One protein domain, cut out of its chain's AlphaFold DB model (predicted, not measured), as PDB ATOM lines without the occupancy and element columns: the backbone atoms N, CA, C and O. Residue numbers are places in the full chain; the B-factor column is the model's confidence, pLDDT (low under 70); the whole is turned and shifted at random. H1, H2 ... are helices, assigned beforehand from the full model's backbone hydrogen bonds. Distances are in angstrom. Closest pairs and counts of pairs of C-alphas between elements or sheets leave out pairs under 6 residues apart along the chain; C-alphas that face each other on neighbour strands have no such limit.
ATOM      1  N   ILE A 370     166.432 186.423 213.259       72.69
ATOM      2  CA  ILE A 370     167.275 185.769 212.249       72.69
ATOM      3  C   ILE A 370     168.691 185.546 212.793       72.69
ATOM      4  O   ILE A 370     169.275 184.500 212.525       72.69
ATOM      5  N   ASN A 371     169.228 186.454 213.618       73.88
ATOM      6  CA  ASN A 371     170.542 186.251 214.239       73.88
ATOM      7  C   ASN A 371     170.546 185.013 215.141       73.88
ATOM      8  O   ASN A 371     171.481 184.218 215.090       73.88
ATOM      9  N   THR A 372     169.489 184.818 215.932       77.12
ATOM     10  CA  THR A 372     169.364 183.640 216.806       77.12
ATOM     11  C   THR A 372     169.276 182.360 215.982       77.12
ATOM     12  O   THR A 372     169.985 181.394 216.263       77.12
ATOM     13  N   TYR A 373     168.474 182.368 214.914       78.06
ATOM     14  CA  TYR A 373     168.383 181.232 213.999       78.06
ATOM     15  C   TYR A 373     169.733 180.917 213.339       78.06
ATOM     16  O   TYR A 373     170.144 179.758 213.322       78.06
ATOM     17  N   LEU A 374     170.456 181.934 212.857       78.88
ATOM     18  CA  LEU A 374     171.780 181.767 212.260       78.88
ATOM     19  C   LEU A 374     172.781 181.184 213.263       78.88
ATOM     20  O   LEU A 374     173.498 180.258 212.907       78.88
ATOM     21  N   ILE A 375     172.789 181.646 214.519       81.50
ATOM     22  CA  ILE A 375     173.663 181.102 215.572       81.50
ATOM     23  C   ILE A 375     173.364 179.619 215.816       81.50
ATOM     24  O   ILE A 375     174.280 178.794 215.811       81.50
ATOM     25  N   ILE A 376     172.092 179.257 215.996       83.50
ATOM     26  CA  ILE A 376     171.685 177.863 216.226       83.50
ATOM     27  C   ILE A 376     172.066 176.995 215.020       83.50
ATOM     28  O   ILE A 376     172.661 175.927 215.170       83.50
ATOM     29  N   SER A 377     171.784 177.483 213.815       84.88
ATOM     30  CA  SER A 377     172.127 176.843 212.548       84.88
ATOM     31  C   SER A 377     173.641 176.622 212.399       84.88
ATOM     32  O   SER A 377     174.071 175.524 212.030       84.88
ATOM     33  N   THR A 378     174.465 177.605 212.777       85.75
ATOM     34  CA  THR A 378     175.927 177.485 212.844       85.75
ATOM     35  C   THR A 378     176.360 176.380 213.801       85.75
ATOM     36  O   THR A 378     177.174 175.535 213.427       85.75
ATOM     37  N   VAL A 379     175.820 176.360 215.024       86.56
ATOM     38  CA  VAL A 379     176.173 175.358 216.042       86.56
ATOM     39  C   VAL A 379     175.841 173.951 215.551       86.56
ATOM     40  O   VAL A 379     176.693 173.063 215.618       86.56
ATOM     41  N   ILE A 380     174.647 173.754 214.986       87.38
ATOM     42  CA  ILE A 380     174.219 172.464 214.429       87.38
ATOM     43  C   ILE A 380     175.176 172.017 213.321       87.38
ATOM     44  O   ILE A 380     175.661 170.883 213.347       87.38
ATOM     45  N   PHE A 381     175.497 172.903 212.374       88.25
ATOM     46  CA  PHE A 381     176.426 172.586 211.290       88.25
ATOM     47  C   PHE A 381     177.804 172.168 211.816       88.25
ATOM     48  O   PHE A 381     178.345 171.147 211.383       88.25
ATOM     49  N   VAL A 382     178.359 172.916 212.777       88.94
ATOM     50  CA  VAL A 382     179.672 172.618 213.368       88.94
ATOM     51  C   VAL A 382     179.664 171.259 214.063       88.94
ATOM     52  O   VAL A 382     180.566 170.458 213.823       88.94
ATOM     53  N   VAL A 383     178.645 170.967 214.877       88.38
ATOM     54  CA  VAL A 383     178.537 169.698 215.613       88.38
ATOM     55  C   VAL A 383     178.402 168.513 214.656       88.38
ATOM     56  O   VAL A 383     179.134 167.530 214.789       88.38
ATOM     57  N   VAL A 384     177.524 168.611 213.652       87.00
ATOM     58  CA  VAL A 384     177.320 167.550 212.651       87.00
ATOM     59  C   VAL A 384     178.597 167.313 211.845       87.00
ATOM     60  O   VAL A 384     179.021 166.165 211.672       87.00
ATOM     61  N   PHE A 385     179.253 168.383 211.388       88.12
ATOM     62  CA  PHE A 385     180.496 168.266 210.636       88.12
ATOM     63  C   PHE A 385     181.618 167.664 211.488       88.12
ATOM     64  O   PHE A 385     182.308 166.748 211.037       88.12
ATOM     65  N   ALA A 386     181.800 168.145 212.721       85.31
ATOM     66  CA  ALA A 386     182.822 167.645 213.635       85.31
ATOM     67  C   ALA A 386     182.603 166.159 213.947       85.31
ATOM     68  O   ALA A 386     183.541 165.371 213.828       85.31
ATOM     69  N   GLY A 387     181.365 165.753 214.248       84.88
ATOM     70  CA  GLY A 387     181.005 164.352 214.470       84.88
ATOM     71  C   GLY A 387     181.337 163.467 213.265       84.88
ATOM     72  O   GLY A 387     182.011 162.443 213.407       84.88
ATOM     73  N   ALA A 388     180.966 163.899 212.055       84.25
ATOM     74  CA  ALA A 388     181.286 163.179 210.824       84.25
ATOM     75  C   ALA A 388     182.803 163.108 210.561       84.25
ATOM     76  O   ALA A 388     183.327 162.053 210.194       84.25
ATOM     77  N   ALA A 389     183.528 164.207 210.775       81.38
ATOM     78  CA  ALA A 389     184.970 164.280 210.573       81.38
ATOM     79  C   ALA A 389     185.744 163.419 211.585       81.38
ATOM     80  O   ALA A 389     186.708 162.752 211.201       81.38
ATOM     81  N   ILE A 390     185.329 163.386 212.852       84.50
ATOM     82  CA  ILE A 390     185.937 162.555 213.900       84.50
ATOM     83  C   ILE A 390     185.627 161.075 213.650       84.50
ATOM     84  O   ILE A 390     186.539 160.244 213.646       84.50
ATOM     85  N   GLY A 391     184.371 160.733 213.352       80.19
ATOM     86  CA  GLY A 391     183.980 159.360 213.027       80.19
ATOM     87  C   GLY A 391     184.736 158.819 211.810       80.19
ATOM     88  O   GLY A 391     185.289 157.717 211.839       80.19
ATOM     89  N   LEU A 392     184.858 159.628 210.753       81.06
ATOM     90  CA  LEU A 392     185.612 159.263 209.555       81.06
ATOM     91  C   LEU A 392     187.122 159.143 209.824       81.06
ATOM     92  O   LEU A 392     187.774 158.290 209.214       81.06
ATOM     93  N   TYR A 393     187.670 159.951 210.738       82.00
ATOM     94  CA  TYR A 393     189.062 159.848 211.174       82.00
ATOM     95  C   TYR A 393     189.316 158.482 211.814       82.00
ATOM     96  O   TYR A 393     190.152 157.724 211.322       82.00
ATOM     97  N   PHE A 394     188.560 158.115 212.853       84.06
ATOM     98  CA  PHE A 394     188.750 156.832 213.535       84.06
ATOM     99  C   PHE A 394     188.464 155.637 212.624       84.06
ATOM    100  O   PHE A 394     189.237 154.676 212.623       84.06
ATOM    101  N   TYR A 395     187.442 155.723 211.766       82.50
ATOM    102  CA  TYR A 395     187.166 154.697 210.760       82.50
ATOM    103  C   TYR A 395     188.367 154.459 209.835       82.50
ATOM    104  O   TYR A 395     188.790 153.320 209.635       82.50
ATOM    105  N   ARG A 396     188.948 155.528 209.270       75.06
ATOM    106  CA  ARG A 396     190.119 155.418 208.387       75.06
ATOM    107  C   ARG A 396     191.365 154.979 209.150       75.06
ATOM    108  O   ARG A 396     192.123 154.172 208.620       75.06
ATOM    109  N   ARG A 397     191.557 155.451 210.387       81.50
ATOM    110  CA  ARG A 397     192.673 155.035 211.247       81.50
ATOM    111  C   ARG A 397     192.656 153.536 211.504       81.50
ATOM    112  O   ARG A 397     193.694 152.901 211.388       81.50
ATOM    113  N   ASN A 398     191.487 152.992 211.841       81.81
ATOM    114  CA  ASN A 398     191.340 151.580 212.166       81.81
ATOM    115  C   ASN A 398     191.453 150.703 210.911       81.81
ATOM    116  O   ASN A 398     192.167 149.708 210.894       81.81
ATOM    117  N   LYS A 399     190.803 151.115 209.820       77.06
ATOM    118  CA  LYS A 399     190.766 150.343 208.577       77.06
ATOM    119  C   LYS A 399     192.112 150.248 207.855       77.06
ATOM    120  O   LYS A 399     192.407 149.212 207.276       77.06
ATOM    121  N   TYR A 400     192.895 151.326 207.850       75.75
ATOM    122  CA  TYR A 400     194.194 151.389 207.167       75.75
ATOM    123  C   TYR A 400     195.365 151.261 208.152       75.75
ATOM    124  O   TYR A 400     196.450 151.775 207.897       75.75
ATOM    125  N   LYS A 401     195.144 150.617 209.307       76.06
ATOM    126  CA  LYS A 401     196.169 150.457 210.350       76.06
ATOM    127  C   LYS A 401     197.371 149.635 209.863       76.06
ATOM    128  O   LYS A 401     198.491 149.963 210.235       76.06
ATOM    129  N   ASN A 402     197.121 148.638 209.011       73.19
ATOM    130  CA  ASN A 402     198.109 147.656 208.543       73.19
ATOM    131  C   ASN A 402     198.526 147.857 207.071       73.19
ATOM    132  O   ASN A 402     199.145 146.980 206.488       73.19
ATOM    133  N   ASP A 403     198.141 148.972 206.450       73.75
ATOM    134  CA  ASP A 403     198.464 149.283 205.054       73.75
ATOM    135  C   ASP A 403     199.457 150.447 205.044       73.75
ATOM    136  O   ASP A 403     199.054 151.594 205.229       73.75
ATOM    137  N   GLU A 404     200.753 150.158 204.898       59.59
ATOM    138  CA  GLU A 404     201.824 151.162 205.004       59.59
ATOM    139  C   GLU A 404     201.697 152.285 203.967       59.59
ATOM    140  O   GLU A 404     201.983 153.445 204.271       59.59
ATOM    141  N   PHE A 405     201.163 151.977 202.783       57.50
ATOM    142  CA  PHE A 405     200.999 152.938 201.693       57.50
ATOM    143  C   PHE A 405     199.718 153.774 201.820       57.50
ATOM    144  O   PHE A 405     199.680 154.920 201.366       57.50
ATOM    145  N   ASN A 406     198.666 153.240 202.453       63.44
ATOM    146  CA  ASN A 406     197.405 153.960 202.686       63.44
ATOM    147  C   ASN A 406     197.194 154.395 204.145       63.44
ATOM    148  O   ASN A 406     196.106 154.880 204.489       63.44
ATOM    149  N   ARG A 407     198.213 154.254 205.002       70.75
ATOM    150  CA  ARG A 407     198.141 154.614 206.420       70.75
ATOM    151  C   ARG A 407     197.732 156.073 206.569       70.75
ATOM    152  O   ARG A 407     198.232 156.979 205.898       70.75
ATOM    153  N   MET A 408     196.777 156.324 207.458       72.75
ATOM    154  CA  MET A 408     196.197 157.654 207.578       72.75
ATOM    155  C   MET A 408     197.197 158.657 208.172       72.75
ATOM    156  O   MET A 408     197.540 158.591 209.350       72.75
ATOM    157  N   ASN A 409     197.595 159.645 207.370       79.94
ATOM    158  CA  ASN A 409     198.383 160.784 207.831       79.94
ATOM    159  C   ASN A 409     197.475 161.830 208.502       79.94
ATOM    160  O   ASN A 409     196.691 162.508 207.832       79.94
ATOM    161  N   THR A 410     197.606 161.978 209.823       78.56
ATOM    162  CA  THR A 410     196.795 162.898 210.637       78.56
ATOM    163  C   THR A 410     196.895 164.352 210.165       78.56
ATOM    164  O   THR A 410     195.863 164.995 209.994       78.56
ATOM    165  N   LYS A 411     198.100 164.866 209.871       76.50
ATOM    166  CA  LYS A 411     198.290 166.261 209.424       76.50
ATOM    167  C   LYS A 411     197.570 166.526 208.098       76.50
ATOM    168  O   LYS A 411     196.856 167.519 207.955       76.50
ATOM    169  N   ARG A 412     197.705 165.608 207.134       73.38
ATOM    170  CA  ARG A 412     197.046 165.713 205.819       73.38
ATOM    171  C   ARG A 412     195.526 165.583 205.928       73.38
ATOM    172  O   ARG A 412     194.808 166.279 205.213       73.38
ATOM    173  N   TYR A 413     195.044 164.716 206.818       77.50
ATOM    174  CA  TYR A 413     193.618 164.563 207.087       77.50
ATOM    175  C   TYR A 413     193.017 165.843 207.666       77.50
ATOM    176  O   TYR A 413     192.052 166.350 207.107       77.50
ATOM    177  N   ILE A 414     193.626 166.403 208.718       76.56
ATOM    178  CA  ILE A 414     193.154 167.638 209.358       76.56
ATOM    179  C   ILE A 414     193.088 168.773 208.333       76.56
ATOM    180  O   ILE A 414     192.037 169.393 208.196       76.56
ATOM    181  N   LYS A 415     194.149 168.985 207.538       75.62
ATOM    182  CA  LYS A 415     194.156 170.013 206.482       75.62
ATOM    183  C   LYS A 415     192.998 169.826 205.495       75.62
ATOM    184  O   LYS A 415     192.281 170.775 205.206       75.62
ATOM    185  N   SER A 416     192.779 168.599 205.017       72.56
ATOM    186  CA  SER A 416     191.676 168.296 204.096       72.56
ATOM    187  C   SER A 416     190.296 168.486 204.731       72.56
ATOM    188  O   SER A 416     189.369 168.883 204.025       72.56
ATOM    189  N   SER A 417     190.144 168.183 206.020       76.31
ATOM    190  CA  SER A 417     188.890 168.366 206.751       76.31
ATOM    191  C   SER A 417     188.593 169.842 207.000       76.31
ATOM    192  O   SER A 417     187.452 170.244 206.830       76.31
ATOM    193  N   VAL A 418     189.598 170.670 207.304       77.88
ATOM    194  CA  VAL A 418     189.428 172.130 207.424       77.88
ATOM    195  C   VAL A 418     189.009 172.740 206.085       77.88
ATOM    196  O   VAL A 418     188.058 173.513 206.027       77.88
ATOM    197  N   THR A 419     189.646 172.340 204.979       75.06
ATOM    198  CA  THR A 419     189.232 172.773 203.633       75.06
ATOM    199  C   THR A 419     187.791 172.343 203.321       75.06
ATOM    200  O   THR A 419     187.018 173.132 202.785       75.06
ATOM    201  N   ALA A 420     187.394 171.126 203.711       75.81
ATOM    202  CA  ALA A 420     186.018 170.648 203.542       75.81
ATOM    203  C   ALA A 420     185.008 171.391 204.421       75.81
ATOM    204  O   ALA A 420     183.905 171.662 203.951       75.81
ATOM    205  N   PHE A 421     185.385 171.761 205.644       83.25
ATOM    206  CA  PHE A 421     184.560 172.573 206.534       83.25
ATOM    207  C   PHE A 421     184.261 173.936 205.907       83.25
ATOM    208  O   PHE A 421     183.099 174.311 205.794       83.25
ATOM    209  N   ILE A 422     185.291 174.631 205.411       81.94
ATOM    210  CA  ILE A 422     185.133 175.939 204.762       81.94
ATOM    211  C   ILE A 422     184.251 175.823 203.512       81.94
ATOM    212  O   ILE A 422     183.338 176.621 203.334       81.94
ATOM    213  N   GLY A 423     184.481 174.812 202.665       80.62
ATOM    214  CA  GLY A 423     183.745 174.670 201.404       80.62
ATOM    215  C   GLY A 423     182.291 174.237 201.573       80.62
ATOM    216  O   GLY A 423     181.412 174.732 200.878       80.62
ATOM    217  N   THR A 424     182.011 173.318 202.498       82.75
ATOM    218  CA  THR A 424     180.623 172.914 202.789       82.75
ATOM    219  C   THR A 424     179.889 173.977 203.598       82.75
ATOM    220  O   THR A 424     178.719 174.237 203.327       82.75
ATOM    221  N   GLY A 425     180.588 174.649 204.515       86.00
ATOM    222  CA  GLY A 425     180.061 175.770 205.282       86.00
ATOM    223  C   GLY A 425     179.684 176.949 204.392       86.00
ATOM    224  O   GLY A 425     178.600 177.496 204.554       86.00
ATOM    225  N   SER A 426     180.508 177.309 203.401       88.00
ATOM    226  CA  SER A 426     180.185 178.424 202.500       88.00
ATOM    227  C   SER A 426     178.908 178.173 201.697       88.00
ATOM    228  O   SER A 426     178.083 179.072 201.576       88.00
ATOM    229  N   ILE A 427     178.707 176.947 201.203       85.31
ATOM    230  CA  ILE A 427     177.487 176.568 200.474       85.31
ATOM    231  C   ILE A 427     176.283 176.573 201.421       85.31
ATOM    232  O   ILE A 427     175.216 177.065 201.060       85.31
ATOM    233  N   TYR A 428     176.458 176.056 202.639       87.31
ATOM    234  CA  TYR A 428     175.412 176.048 203.655       87.31
ATOM    235  C   TYR A 428     174.930 177.465 203.990       87.31
ATOM    236  O   TYR A 428     173.739 177.746 203.872       87.31
ATOM    237  N   TYR A 429     175.849 178.376 204.320       88.00
ATOM    238  CA  TYR A 429     175.500 179.765 204.619       88.00
ATOM    239  C   TYR A 429     174.932 180.500 203.411       88.00
ATOM    240  O   TYR A 429     173.977 181.254 203.572       88.00
ATOM    241  N   LEU A 430     175.442 180.250 202.201       88.81
ATOM    242  CA  LEU A 430     174.861 180.812 200.982       88.81
ATOM    243  C   LEU A 430     173.371 180.459 200.862       88.81
ATOM    244  O   LEU A 430     172.544 181.347 200.665       88.81
ATOM    245  N   ILE A 431     173.025 179.178 201.025       86.88
ATOM    246  CA  ILE A 431     171.634 178.708 200.958       86.88
ATOM    247  C   ILE A 431     170.790 179.345 202.067       86.88
ATOM    248  O   ILE A 431     169.687 179.818 201.792       86.88
ATOM    249  N   LEU A 432     171.306 179.407 203.297       86.62
ATOM    250  CA  LEU A 432     170.599 180.021 204.424       86.62
ATOM    251  C   LEU A 432     170.290 181.499 204.182       86.62
ATOM    252  O   LEU A 432     169.150 181.922 204.363       86.62
ATOM    253  N   PHE A 433     171.275 182.290 203.750       85.56
ATOM    254  CA  PHE A 433     171.059 183.716 203.507       85.56
ATOM    255  C   PHE A 433     170.125 183.967 202.319       85.56
ATOM    256  O   PHE A 433     169.294 184.871 202.399       85.56
ATOM    257  N   ILE A 434     170.186 183.151 201.257       84.44
ATOM    258  CA  ILE A 434     169.208 183.201 200.154       84.44
ATOM    259  C   ILE A 434     167.796 182.910 200.679       84.44
ATOM    260  O   ILE A 434     166.858 183.645 200.371       84.44
ATOM    261  N   PHE A 435     167.644 181.877 201.511       82.56
ATOM    262  CA  PHE A 435     166.357 181.514 202.098       82.56
ATOM    263  C   PHE A 435     165.797 182.629 202.995       82.56
ATOM    264  O   PHE A 435     164.632 183.002 202.856       82.56
ATOM    265  N   HIS A 436     166.615 183.221 203.868       78.44
ATOM    266  CA  HIS A 436     166.190 184.342 204.714       78.44
ATOM    267  C   HIS A 436     165.842 185.586 203.912       78.44
ATOM    268  O   HIS A 436     164.819 186.220 204.174       78.44
ATOM    269  N   ARG A 437     166.654 185.913 202.900       77.31
ATOM    270  CA  ARG A 437     166.357 187.003 201.973       77.31
ATOM    271  C   ARG A 437     164.986 186.805 201.326       77.31
ATOM    272  O   ARG A 437     164.209 187.749 201.283       77.31
ATOM    273  N   SER A 438     164.675 185.591 200.870       74.56
ATOM    274  CA  SER A 438     163.412 185.299 200.187       74.56
ATOM    275  C   SER A 438     162.188 185.290 201.107       74.56
ATOM    276  O   SER A 438     161.100 185.598 200.638       74.56
ATOM    277  N   ASN A 439     162.327 184.919 202.381       71.12
ATOM    278  CA  ASN A 439     161.174 184.781 203.282       71.12
ATOM    279  C   ASN A 439     160.910 186.026 204.127       71.12
ATOM    280  O   ASN A 439     159.762 186.356 204.396       71.12
ATOM    281  N   SER A 440     161.965 186.708 204.568       67.50
ATOM    282  CA  SER A 440     161.838 187.810 205.525       67.50
ATOM    283  C   SER A 440     162.109 189.175 204.911       67.50
ATOM    284  O   SER A 440     161.795 190.183 205.534       67.50
ATOM    285  N   LEU A 441     162.705 189.231 203.713       69.12
ATOM    286  CA  LEU A 441     163.169 190.475 203.096       69.12
ATOM    287  C   LEU A 441     162.948 190.500 201.566       69.12
ATOM    288  O   LEU A 441     163.685 191.155 200.834       69.12
ATOM    289  N   SER A 442     161.944 189.780 201.056       64.94
ATOM    290  CA  SER A 442     161.706 189.605 199.606       64.94
ATOM    291  C   SER A 442     161.432 190.910 198.847       64.94
ATOM    292  O   SER A 442     161.773 191.040 197.667       64.94
ATOM    293  N   ASN A 443     160.833 191.888 199.529       62.66
ATOM    294  CA  ASN A 443     160.328 193.123 198.929       62.66
ATOM    295  C   ASN A 443     161.245 194.340 199.133       62.66
ATOM    296  O   ASN A 443     160.917 195.440 198.695       62.66
ATOM    297  N   THR A 444     162.423 194.157 199.730       63.66
ATOM    298  CA  THR A 444     163.422 195.225 199.887       63.66
ATOM    299  C   THR A 444     164.159 195.483 198.572       63.66
ATOM    300  O   THR A 444     164.335 194.564 197.762       63.66
ATOM    301  N   THR A 445     164.622 196.711 198.342       59.66
ATOM    302  CA  THR A 445     165.473 197.041 197.189       59.66
ATOM    303  C   THR A 445     166.756 196.207 197.186       59.66
ATOM    304  O   THR A 445     167.326 195.882 198.229       59.66
ATOM    305  N   ILE A 446     167.210 195.844 195.982       51.94
ATOM    306  CA  ILE A 446     168.557 195.294 195.783       51.94
ATOM    307  C   ILE A 446     169.536 196.361 196.311       51.94
ATOM    308  O   ILE A 446     169.252 197.548 196.172       51.94
ATOM    309  N   VAL A 447     170.639 195.962 196.949       48.16
ATOM    310  CA  VAL A 447     171.659 196.832 197.585       48.16
ATOM    311  C   VAL A 447     171.322 197.386 198.987       48.16
ATOM    312  O   VAL A 447     172.246 197.641 199.753       48.16
ATOM    313  N   SER A 448     170.052 197.503 199.384       59.53
ATOM    314  CA  SER A 448     169.674 197.968 200.742       59.53
ATOM    315  C   SER A 448     169.376 196.824 201.716       59.53
ATOM    316  O   SER A 448     169.099 197.057 202.892       59.53
ATOM    317  N   ASN A 449     169.403 195.583 201.230       70.44
ATOM    318  CA  ASN A 449     169.059 194.413 202.017       70.44
ATOM    319  C   ASN A 449     170.305 193.826 202.705       70.44
ATOM    320  O   ASN A 449     171.277 193.465 202.038       70.44
ATOM    321  N   PRO A 450     170.260 193.636 204.026       73.25
ATOM    322  CA  PRO A 450     171.417 193.239 204.818       73.25
ATOM    323  C   PRO A 450     171.901 191.803 204.529       73.25
ATOM    324  O   PRO A 450     173.062 191.489 204.780       73.25
ATOM    325  N   CYS A 451     171.069 190.933 203.943       79.56
ATOM    326  CA  CYS A 451     171.476 189.591 203.513       79.56
ATOM    327  C   CYS A 451     172.283 189.583 202.202       79.56
ATOM    328  O   CYS A 451     172.922 188.572 201.916       79.56
ATOM    329  N   ASP A 452     172.289 190.663 201.404       80.75
ATOM    330  CA  ASP A 452     173.005 190.687 200.114       80.75
ATOM    331  C   ASP A 452     174.516 190.510 200.275       80.75
ATOM    332  O   ASP A 452     175.133 189.722 199.558       80.75
ATOM    333  N   VAL A 453     175.117 191.208 201.241       83.50
ATOM    334  CA  VAL A 453     176.571 191.175 201.457       83.50
ATOM    335  C   VAL A 453     177.052 189.754 201.807       83.50
ATOM    336  O   VAL A 453     177.944 189.250 201.116       83.50
ATOM    337  N   PRO A 454     176.450 189.045 202.786       85.88
ATOM    338  CA  PRO A 454     176.764 187.638 203.028       85.88
ATOM    339  C   PRO A 454     176.545 186.732 201.810       85.88
ATOM    340  O   PRO A 454     177.388 185.873 201.553       85.88
ATOM    341  N   ILE A 455     175.464 186.917 201.038       88.06
ATOM    342  CA  ILE A 455     175.191 186.104 199.836       88.06
ATOM    343  C   ILE A 455     176.329 186.239 198.825       88.06
ATOM    344  O   ILE A 455     176.801 185.230 198.302       88.06
ATOM    345  N   VAL A 456     176.809 187.457 198.576       87.44
ATOM    346  CA  VAL A 456     177.926 187.689 197.650       87.44
ATOM    347  C   VAL A 456     179.207 187.030 198.168       87.44
ATOM    348  O   VAL A 456     179.856 186.289 197.427       87.44
ATOM    349  N   ILE A 457     179.551 187.234 199.444       88.12
ATOM    350  CA  ILE A 457     180.772 186.678 200.051       88.12
ATOM    351  C   ILE A 457     180.757 185.144 200.009       88.12
ATOM    352  O   ILE A 457     181.689 184.517 199.496       88.12
ATOM    353  N   PHE A 458     179.690 184.519 200.512       90.06
ATOM    354  CA  PHE A 458     179.564 183.061 200.526       90.06
ATOM    355  C   PHE A 458     179.366 182.477 199.124       90.06
ATOM    356  O   PHE A 458     179.804 181.353 198.873       90.06
ATOM    357  N   GLY A 459     178.785 183.239 198.194       88.88
ATOM    358  CA  GLY A 459     178.683 182.899 196.777       88.88
ATOM    359  C   GLY A 459     180.056 182.756 196.126       88.88
ATOM    360  O   GLY A 459     180.366 181.701 195.572       88.88
ATOM    361  N   ILE A 460     180.913 183.770 196.271       87.94
ATOM    362  CA  ILE A 460     182.290 183.755 195.750       87.94
ATOM    363  C   ILE A 460     183.084 182.596 196.362       87.94
ATOM    364  O   ILE A 460     183.683 181.804 195.629       87.94
ATOM    365  N   LEU A 461     183.048 182.442 197.692       85.81
ATOM    366  CA  LEU A 461     183.728 181.340 198.379       85.81
ATOM    367  C   LEU A 461     183.248 179.973 197.873       85.81
ATOM    368  O   LEU A 461     184.064 179.095 197.597       85.81
ATOM    369  N   SER A 462     181.939 179.803 197.681       85.31
ATOM    370  CA  SER A 462     181.363 178.554 197.181       85.31
ATOM    371  C   SER A 462     181.806 178.242 195.753       85.31
ATOM    372  O   SER A 462     182.172 177.102 195.478       85.31
ATOM    373  N   ILE A 463     181.857 179.235 194.858       85.62
ATOM    374  CA  ILE A 463     182.342 179.057 193.478       85.62
ATOM    375  C   ILE A 463     183.809 178.607 193.471       85.62
ATOM    376  O   ILE A 463     184.150 177.624 192.807       85.62
ATOM    377  N   ILE A 464     184.672 179.272 194.251       83.88
ATOM    378  CA  ILE A 464     186.097 178.921 194.362       83.88
ATOM    379  C   ILE A 464     186.255 177.482 194.868       83.88
ATOM    380  O   ILE A 464     187.030 176.696 194.314       83.88
ATOM    381  N   MET A 465     185.494 177.110 195.899       78.56
ATOM    382  CA  MET A 465     185.584 175.790 196.519       78.56
ATOM    383  C   MET A 465     185.018 174.684 195.625       78.56
ATOM    384  O   MET A 465     185.634 173.622 195.517       78.56
ATOM    385  N   ILE A 466     183.913 174.928 194.915       77.19
ATOM    386  CA  ILE A 466     183.389 174.011 193.893       77.19
ATOM    387  C   ILE A 466     184.435 173.802 192.793       77.19
ATOM    388  O   ILE A 466     184.712 172.657 192.438       77.19
ATOM    389  N   GLY A 467     185.079 174.870 192.312       72.06
ATOM    390  CA  GLY A 467     186.162 174.783 191.328       72.06
ATOM    391  C   GLY A 467     187.355 173.958 191.826       72.06
ATOM    392  O   GLY A 467     187.848 173.076 191.115       72.06
ATOM    393  N   TYR A 468     187.777 174.170 193.077       74.44
ATOM    394  CA  TYR A 468     188.828 173.380 193.723       74.44
ATOM    395  C   TYR A 468     188.466 171.887 193.791       74.44
ATOM    396  O   TYR A 468     189.271 171.031 193.406       74.44
ATOM    397  N   TYR A 469     187.245 171.555 194.223       68.94
ATOM    398  CA  TYR A 469     186.783 170.168 194.324       68.94
ATOM    399  C   TYR A 469     186.551 169.506 192.966       68.94
ATOM    400  O   TYR A 469     186.877 168.327 192.814       68.94
ATOM    401  N   ALA A 470     186.057 170.241 191.969       71.75
ATOM    402  CA  ALA A 470     185.908 169.754 190.601       71.75
ATOM    403  C   ALA A 470     187.275 169.410 189.995       71.75
ATOM    404  O   ALA A 470     187.461 168.305 189.484       71.75
ATOM    405  N   ARG A 471     188.270 170.297 190.141       69.94
ATOM    406  CA  ARG A 471     189.651 170.035 189.710       69.94
ATOM    407  C   ARG A 471     190.242 168.826 190.433       69.94
ATOM    408  O   ARG A 471     190.814 167.949 189.789       69.94
ATOM    409  N   PHE A 472     190.070 168.741 191.751       67.06
ATOM    410  CA  PHE A 472     190.512 167.588 192.535       67.06
ATOM    411  C   PHE A 472     189.858 166.280 192.062       67.06
ATOM    412  O   PHE A 472     190.535 165.255 191.943       67.06
ATOM    413  N   PHE A 473     188.556 166.302 191.761       64.94
ATOM    414  CA  PHE A 473     187.823 165.143 191.260       64.94
ATOM    415  C   PHE A 473     188.306 164.723 189.871       64.94
ATOM    416  O   PHE A 473     188.541 163.536 189.653       64.94
ATOM    417  N   LEU A 474     188.517 165.677 188.962       67.69
ATOM    418  CA  LEU A 474     189.034 165.423 187.616       67.69
ATOM    419  C   LEU A 474     190.436 164.809 187.647       67.69
ATOM    420  O   LEU A 474     190.663 163.806 186.974       67.69
ATOM    421  N   ILE A 475     191.345 165.353 188.464       68.88
ATOM    422  CA  ILE A 475     192.698 164.802 188.643       68.88
ATOM    423  C   ILE A 475     192.610 163.384 189.211       68.88
ATOM    424  O   ILE A 475     193.109 162.446 188.603       68.88
ATOM    425  N   THR A 476     191.865 163.190 190.304       65.31
ATOM    426  CA  THR A 476     191.720 161.867 190.935       65.31
ATOM    427  C   THR A 476     191.088 160.840 189.987       65.31
ATOM    428  O   THR A 476     191.458 159.665 189.994       65.31
ATOM    429  N   TYR A 477     190.112 161.254 189.176       70.44
ATOM    430  CA  TYR A 477     189.473 160.397 188.180       70.44
ATOM    431  C   TYR A 477     190.436 160.035 187.046       70.44
ATOM    432  O   TYR A 477     190.495 158.865 186.659       70.44
ATOM    433  N   LYS A 478     191.207 161.012 186.549       70.19
ATOM    434  CA  LYS A 478     192.241 160.811 185.530       70.19
ATOM    435  C   LYS A 478     193.313 159.852 186.039       70.19
ATOM    436  O   LYS A 478     193.518 158.826 185.403       70.19
ATOM    437  N   ASP A 479     193.873 160.093 187.222       70.56
ATOM    438  CA  ASP A 479     194.885 159.234 187.850       70.56
ATOM    439  C   ASP A 479     194.377 157.803 188.031       70.56
ATOM    440  O   ASP A 479     195.073 156.828 187.767       70.56
ATOM    441  N   HIS A 480     193.114 157.654 188.427       68.12
ATOM    442  CA  HIS A 480     192.490 156.349 188.568       68.12
ATOM    443  C   HIS A 480     192.239 155.651 187.218       68.12
ATOM    444  O   HIS A 480     192.357 154.427 187.127       68.12
ATOM    445  N   LYS A 481     191.875 156.398 186.165       72.88
ATOM    446  CA  LYS A 481     191.747 155.866 184.799       72.88
ATOM    447  C   LYS A 481     193.114 155.416 184.276       72.88
ATOM    448  O   LYS A 481     193.205 154.298 183.779       72.88
ATOM    449  N   THR A 482     194.153 156.226 184.472       71.56
ATOM    450  CA  THR A 482     195.539 155.914 184.106       71.56
ATOM    451  C   THR A 482     196.057 154.702 184.876       71.56
ATOM    452  O   THR A 482     196.540 153.764 184.258       71.56
ATOM    453  N   LYS A 483     195.848 154.629 186.198       69.56
ATOM    454  CA  LYS A 483     196.224 153.459 187.009       69.56
ATOM    455  C   LYS A 483     195.534 152.179 186.531       69.56
ATOM    456  O   LYS A 483     196.189 151.162 186.351       69.56
ATOM    457  N   LYS A 484     194.229 152.235 186.241       71.19
ATOM    458  CA  LYS A 484     193.501 151.104 185.642       71.19
ATOM    459  C   LYS A 484     194.027 150.714 184.260       71.19
ATOM    460  O   LYS A 484     193.936 149.546 183.904       71.19
ATOM    461  N   GLN A 485     194.470 151.677 183.453       68.38
ATOM    462  CA  GLN A 485     195.051 151.406 182.136       68.38
ATOM    463  C   GLN A 485     196.427 150.749 182.273       68.38
ATOM    464  O   GLN A 485     196.656 149.745 181.614       68.38
ATOM    465  N   ILE A 486     197.278 151.228 183.183       67.75
ATOM    466  CA  ILE A 486     198.584 150.628 183.508       67.75
ATOM    467  C   ILE A 486     198.417 149.192 184.028       67.75
ATOM    468  O   ILE A 486     199.067 148.281 183.522       67.75
ATOM    469  N   GLU A 487     197.487 148.963 184.964       65.69
ATOM    470  CA  GLU A 487     197.153 147.624 185.481       65.69
ATOM    471  C   GLU A 487     196.618 146.692 184.376       65.69
ATOM    472  O   GLU A 487     196.954 145.512 184.345       65.69
ATOM    473  N   LYS A 488     195.803 147.208 183.442       64.50
ATOM    474  CA  LYS A 488     195.274 146.427 182.307       64.50
ATOM    475  C   LYS A 488     196.324 146.106 181.245       64.50
ATOM    476  O   LYS A 488     196.239 145.051 180.630       64.50
ATOM    477  N   LEU A 489     197.262 147.017 181.008       62.28
ATOM    478  CA  LEU A 489     198.313 146.872 180.002       62.28
ATOM    479  C   LEU A 489     199.530 146.098 180.529       62.28
ATOM    480  O   LEU A 489     200.471 145.900 179.774       62.28
ATOM    481  N   LYS A 490     199.524 145.677 181.807       58.44
ATOM    482  CA  LYS A 490     200.669 145.058 182.497       58.44
ATOM    483  C   LYS A 490     201.985 145.817 182.257       58.44
ATOM    484  O   LYS A 490     203.046 145.218 182.174       58.44
TER     485      LYS A 490
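What this domain is: This is residues 370 to 490 of the 503 residues of an uncharacterized protein of Clostridium sp. CAG:288 (UniProt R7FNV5). Three long helices run back and forth as a loose Z, with H2 the slanting stroke between H1 and H3; residues 470 to 490, of which 470 to 489 belong to H3, stick out. The printed part has 121 residues, all helix by class, with H1, H2, H3 in chain order and no named strand. It is a loose rod, radius of gyration of the C-alphas 19.7 A, spanning 65 by 31 by 20 A.

Where its parts are: H1, residues 370 to 399, begins at C-alpha 370 (167.275, 185.769, 212.249) and is 42.7 A long from first to last C-alpha. H2, residues 410 to 440, measures 43.2 A. H3, residues 452 to 489, measures 54.4 A, ending at C-alpha 489 (198.313, 146.872, 180.002).

How they stand to each other: H1 and H2, a hairpin, touch; their closest C-alphas, Ala 389 and Ser 417, are 6.8 A apart, at a shallow tilt of 27 degrees, opposite ways. H2 and H3, also a hairpin, touch through residues 423 to 437 and 452 to 466 alone; their closest C-alphas, Ser 426 and Phe 458, are 5.1 A apart, at a steep tilt of 43 degrees, opposite ways. H1 and H3 are apart. Every O i to N i+4 pair is within hydrogen-bond range in H1 and H3, and 26 of 27 in H2.

The domain as a whole: The farthest C-alphas, Asn 443 and Lys 490, are 64.9 A apart. The printed part has no cut; the H2 to H3 link is long. The pLDDT is under 70 in 27 residues, among them 440 to 448.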